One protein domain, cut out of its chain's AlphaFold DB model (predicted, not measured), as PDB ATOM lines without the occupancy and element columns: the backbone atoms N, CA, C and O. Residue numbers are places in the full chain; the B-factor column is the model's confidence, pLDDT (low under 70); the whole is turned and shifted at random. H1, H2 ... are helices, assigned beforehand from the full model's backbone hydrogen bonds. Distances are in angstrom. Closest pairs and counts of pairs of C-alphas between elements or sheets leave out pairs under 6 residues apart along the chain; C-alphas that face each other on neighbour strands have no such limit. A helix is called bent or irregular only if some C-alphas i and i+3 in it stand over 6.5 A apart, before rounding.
ATOM      1  N   THR A   2     202.490  22.283 100.101       53.50
ATOM      2  CA  THR A   2     203.061  23.539  99.595       53.50
ATOM      3  C   THR A   2     201.987  24.628  99.516       53.50
ATOM      4  O   THR A   2     201.042  24.500  98.744       53.50
ATOM      5  N   LYS A   3     202.141  25.725 100.278       63.19
ATOM      6  CA  LYS A   3     201.311  26.953 100.225       63.19
ATOM      7  C   LYS A   3     201.486  27.732  98.900       63.19
ATOM      8  O   LYS A   3     201.711  28.934  98.912       63.19
ATOM      9  N   LYS A   4     201.501  27.049  97.753       73.00
ATOM     10  CA  LYS A   4     201.775  27.653  96.436       73.00
ATOM     11  C   LYS A   4     200.539  28.285  95.794       73.00
ATOM     12  O   LYS A   4     200.704  29.127  94.924       73.00
ATOM     13  N   ILE A   5     199.346  27.843  96.190       85.81
ATOM     14  CA  ILE A   5     198.058  28.369  95.734       85.81
ATOM     15  C   ILE A   5     197.213  28.599  96.984       85.81
ATOM     16  O   ILE A   5     196.973  27.670  97.755       85.81
ATOM     17  N   THR A   6     196.824  29.845  97.204       86.81
ATOM     18  CA  THR A   6     196.167  30.336  98.420       86.81
ATOM     19  C   THR A   6     194.798  30.955  98.143       86.81
ATOM     20  O   THR A   6     194.032  31.160  99.079       86.81
ATOM     21  N   SER A   7     194.461  31.220  96.876       92.25
ATOM     22  CA  SER A   7     193.141  31.708  96.460       92.25
ATOM     23  C   SER A   7     192.817  31.355  95.005       92.25
ATOM     24  O   SER A   7     193.701  31.088  94.190       92.25
ATOM     25  N   ASP A   8     191.534  31.423  94.666       89.69
ATOM     26  CA  ASP A   8     190.987  31.400  93.307       89.69
ATOM     27  C   ASP A   8     191.618  32.474  92.396       89.69
ATOM     28  O   ASP A   8     191.934  32.210  91.233       89.69
ATOM     29  N   LYS A   9     191.916  33.661  92.940       91.00
ATOM     30  CA  LYS A   9     192.620  34.729  92.209       91.00
ATOM     31  C   LYS A   9     194.035  34.329  91.794       91.00
ATOM     32  O   LYS A   9     194.492  34.722  90.719       91.00
ATOM     33  N   GLU A  10     194.741  33.550  92.612       91.38
ATOM     34  CA  GLU A  10     196.064  33.040  92.239       91.38
ATOM     35  C   GLU A  10     195.979  32.013  91.112       91.38
ATOM     36  O   GLU A  10     196.817  32.048  90.212       91.38
ATOM     37  N   VAL A  11     194.935  31.180  91.092       90.62
ATOM     38  CA  VAL A  11     194.673  30.262  89.973       90.62
ATOM     39  C   VAL A  11     194.461  31.049  88.678       90.62
ATOM     40  O   VAL A  11     195.158  30.801  87.693       90.62
ATOM     41  N   ALA A  12     193.589  32.062  88.689       92.56
ATOM     42  CA  ALA A  12     193.347  32.910  87.519       92.56
ATOM     43  C   ALA A  12     194.625  33.631  87.046       92.56
ATOM     44  O   ALA A  12     194.920  33.678  85.850       92.56
ATOM     45  N   LYS A  13     195.444  34.136  87.980       92.69
ATOM     46  CA  LYS A  13     196.737  34.768  87.672       92.69
ATOM     47  C   LYS A  13     197.730  33.783  87.047       92.69
ATOM     48  O   LYS A  13     198.441  34.143  86.111       92.69
ATOM     49  N   MET A  14     197.792  32.552  87.551       92.00
ATOM     50  CA  MET A  14     198.646  31.500  86.996       92.00
ATOM     51  C   MET A  14     198.203  31.100  85.585       92.00
ATOM     52  O   MET A  14     199.058  30.973  84.708       92.00
ATOM     53  N   MET A  15     196.892  30.988  85.343       91.94
ATOM     54  CA  MET A  15     196.339  30.756  84.003       91.94
ATOM     55  C   MET A  15     196.704  31.893  83.042       91.94
ATOM     56  O   MET A  15     197.232  31.634  81.962       91.94
ATOM     57  N   GLY A  16     196.508  33.150  83.452       92.62
ATOM     58  CA  GLY A  16     196.879  34.316  82.646       92.62
ATOM     59  C   GLY A  16     198.373  34.353  82.314       92.62
ATOM     60  O   GLY A  16     198.751  34.628  81.177       92.62
ATOM     61  N   LYS A  17     199.239  33.996  83.271       92.88
ATOM     62  CA  LYS A  17     200.688  33.904  83.043       92.88
ATOM     63  C   LYS A  17     201.051  32.801  82.045       92.88
ATOM     64  O   LYS A  17     201.894  33.033  81.182       92.88
ATOM     65  N   ALA A  18     200.425  31.629  82.143       89.88
ATOM     66  CA  ALA A  18     200.650  30.528  81.206       89.88
ATOM     67  C   ALA A  18     200.196  30.899  79.784       89.88
ATOM     68  O   ALA A  18     200.952  30.716  78.832       89.88
ATOM     69  N   LEU A  19     199.022  31.521  79.638       90.88
ATOM     70  CA  LEU A  19     198.558  32.045  78.349       90.88
ATOM     71  C   LEU A  19     199.502  33.127  77.801       90.88
ATOM     72  O   LEU A  19     199.803  33.129  76.611       90.88
ATOM     73  N   GLY A  20     200.052  33.984  78.668       91.31
ATOM     74  CA  GLY A  20     201.056  34.982  78.290       91.31
ATOM     75  C   GLY A  20     202.318  34.379  77.658       91.31
ATOM     76  O   GLY A  20     202.871  34.958  76.727       91.31
ATOM     77  N   THR A  21     202.745  33.186  78.091       88.62
ATOM     78  CA  THR A  21     203.892  32.484  77.477       88.62
ATOM     79  C   THR A  21     203.601  31.897  76.090       88.62
ATOM     80  O   THR A  21     204.535  31.559  75.369       88.62
ATOM     81  N   MET A  22     202.330  31.829  75.673       88.50
ATOM     82  CA  MET A  22     201.907  31.264  74.384       88.50
ATOM     83  C   MET A  22     201.883  32.288  73.238       88.50
ATOM     84  O   MET A  22     201.569  31.915  72.111       88.50
ATOM     85  N   GLY A  23     202.228  33.560  73.474       87.81
ATOM     86  CA  GLY A  23     202.137  34.617  72.454       87.81
ATOM     87  C   GLY A  23     202.883  34.297  71.150       87.81
ATOM     88  O   GLY A  23     202.317  34.429  70.067       87.81
ATOM     89  N   GLY A  24     204.118  33.789  71.243       85.19
ATOM     90  CA  GLY A  24     204.887  33.371  70.062       85.19
ATOM     91  C   GLY A  24     204.277  32.167  69.335       85.19
ATOM     92  O   GLY A  24     204.282  32.116  68.107       85.19
ATOM     93  N   TYR A  25     203.688  31.228  70.081       84.06
ATOM     94  CA  TYR A  25     202.974  30.092  69.499       84.06
ATOM     95  C   TYR A  25     201.702  30.540  68.767       84.06
ATOM     96  O   TYR A  25     201.456  30.083  67.657       84.06
ATOM     97  N   LEU A  26     200.931  31.472  69.335       88.31
ATOM     98  CA  LEU A  26     199.735  32.021  68.689       88.31
ATOM     99  C   LEU A  26     200.071  32.753  67.384       88.31
ATOM    100  O   LEU A  26     199.379  32.558  66.390       88.31
ATOM    101  N   ALA A  27     201.151  33.540  67.362       89.56
ATOM    102  CA  ALA A  27     201.613  34.206  66.144       89.56
ATOM    103  C   ALA A  27     202.013  33.195  65.052       89.56
ATOM    104  O   ALA A  27     201.626  33.349  63.895       89.56
ATOM    105  N   LEU A  28     202.735  32.134  65.427       86.38
ATOM    106  CA  LEU A  28     203.085  31.043  64.517       86.38
ATOM    107  C   LEU A  28     201.829  30.359  63.964       86.38
ATOM    108  O   LEU A  28     201.668  30.279  62.752       86.38
ATOM    109  N   VAL A  29     200.934  29.898  64.844       87.75
ATOM    110  CA  VAL A  29     199.700  29.201  64.452       87.75
ATOM    111  C   VAL A  29     198.831  30.079  63.562       87.75
ATOM    112  O   VAL A  29     198.267  29.568  62.602       87.75
ATOM    113  N   PHE A  30     198.760  31.387  63.820       91.75
ATOM    114  CA  PHE A  30     198.049  32.324  62.957       91.75
ATOM    115  C   PHE A  30     198.590  32.286  61.523       91.75
ATOM    116  O   PHE A  30     197.826  32.036  60.593       91.75
ATOM    117  N   VAL A  31     199.904  32.459  61.338       91.62
ATOM    118  CA  VAL A  31     200.530  32.432  60.006       91.62
ATOM    119  C   VAL A  31     200.398  31.053  59.357       91.62
ATOM    120  O   VAL A  31     200.043  30.959  58.185       91.62
ATOM    121  N   SER A  32     200.619  29.975  60.113       86.56
ATOM    122  CA  SER A  32     200.464  28.604  59.623       86.56
ATOM    123  C   SER A  32     199.029  28.301  59.190       86.56
ATOM    124  O   SER A  32     198.830  27.683  58.151       86.56
ATOM    125  N   ALA A  33     198.026  28.773  59.933       89.38
ATOM    126  CA  ALA A  33     196.624  28.620  59.566       89.38
ATOM    127  C   ALA A  33     196.303  29.356  58.257       89.38
ATOM    128  O   ALA A  33     195.631  28.787  57.400       89.38
ATOM    129  N   GLN A  34     196.830  30.575  58.065       92.94
ATOM    130  CA  GLN A  34     196.686  31.291  56.791       92.94
ATOM    131  C   GLN A  34     197.365  30.537  55.644       92.94
ATOM    132  O   GLN A  34     196.765  30.370  54.586       92.94
ATOM    133  N   PHE A  35     198.588  30.033  55.852       90.44
ATOM    134  CA  PHE A  35     199.289  29.224  54.855       90.44
ATOM    135  C   PHE A  35     198.458  28.004  54.446       90.44
ATOM    136  O   PHE A  35     198.200  27.830  53.262       90.44
ATOM    137  N   VAL A  36     197.972  27.210  55.406       87.75
ATOM    138  CA  VAL A  36     197.134  26.031  55.127       87.75
ATOM    139  C   VAL A  36     195.850  26.418  54.391       87.75
ATOM    140  O   VAL A  36     195.475  25.748  53.430       87.75
ATOM    141  N   ALA A  37     195.197  27.512  54.791       91.25
ATOM    142  CA  ALA A  37     193.993  28.000  54.129       91.25
ATOM    143  C   ALA A  37     194.254  28.368  52.658       91.25
ATOM    144  O   ALA A  37     193.548  27.879  51.777       91.25
ATOM    145  N   TYR A  38     195.295  29.157  52.368       92.62
ATOM    146  CA  TYR A  38     195.651  29.528  50.993       92.62
ATOM    147  C   TYR A  38     196.186  28.346  50.175       92.62
ATOM    148  O   TYR A  38     195.923  28.251  48.977       92.62
ATOM    149  N   PHE A  39     196.900  27.417  50.807       88.44
ATOM    150  CA  PHE A  39     197.426  26.210  50.168       88.44
ATOM    151  C   PHE A  39     196.307  25.256  49.730       88.44
ATOM    152  O   PHE A  39     196.377  24.674  48.646       88.44
ATOM    153  N   ASN A  40     195.240  25.162  50.529       86.88
ATOM    154  CA  ASN A  40     194.023  24.437  50.173       86.88
ATOM    155  C   ASN A  40     193.187  25.193  49.131       86.88
ATOM    156  O   ASN A  40     192.765  24.595  48.145       86.88
ATOM    157  N   PHE A  41     192.985  26.503  49.311       92.94
ATOM    158  CA  PHE A  41     192.213  27.345  48.385       92.94
ATOM    159  C   PHE A  41     192.802  27.355  46.967       92.94
ATOM    160  O   PHE A  41     192.066  27.316  45.989       92.94
ATOM    161  N   SER A  42     194.131  27.374  46.851       93.50
ATOM    162  CA  SER A  42     194.835  27.342  45.562       93.50
ATOM    163  C   SER A  42     194.925  25.949  44.930       93.50
ATOM    164  O   SER A  42     195.482  25.819  43.844       93.50
ATOM    165  N   HIS A  43     194.433  24.903  45.606       89.88
ATOM    166  CA  HIS A  43     194.585  23.496  45.219       89.88
ATOM    167  C   HIS A  43     196.039  23.001  45.085       89.88
ATOM    168  O   HIS A  43     196.259  21.856  44.681       89.88
TER     169      HIS A  43
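This is residues 2 to 43 of the 188 residues of an uncharacterized protein of Fusobacterium necrophorum subsp. funduliforme 1_1_36S (UniProt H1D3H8). Two helices stand end to end in a long, wide-open V, H1 as the first arm and H2 as the longer second arm, with a kink in the path at the single residue between them. Nothing packs on either arm, and a short tail, residues 2 to 7, turns aside before H1. The printed part has 42 residues with two named helices, H1 then H2, and no named strand; its class is all helix. It is extended, with a radius of gyration of the C-alphas of 17.5 A, and it is a rod spanning 55 by 15 by 14 A.

Start at Thr 2 and go along residues 2 to 7 to reach H1, residues 8 to 21. After Met 22, the one residue of a tight link, you come to H2, residues 23 to 41. H1 and H2 meet only through their link. In both helices every O i to N i+4 pair is within hydrogen-bond range. Residues 6 to 13 stand free, and so do residues 15 to 43.

Find C-alpha 8 at (190.987, 31.400, 93.307); from there H1 runs 20.5 A to C-alpha 21 at (203.892, 32.484, 77.477). Look next at C-alpha 23, at (202.137, 34.617, 72.454), where H2 begins; it runs 27.0 A to C-alpha 41 at (192.213, 27.345, 48.385). Neither helix is bent.

Look to Lys 3 and His 43 for the two C-alphas farthest apart, at 55.5 A. The printed part has no cut, and no link is long. In the B-factor column the mean pLDDT of the printed part is 88.0, and you will find the model's confidence under 70 at residues 2 to 3.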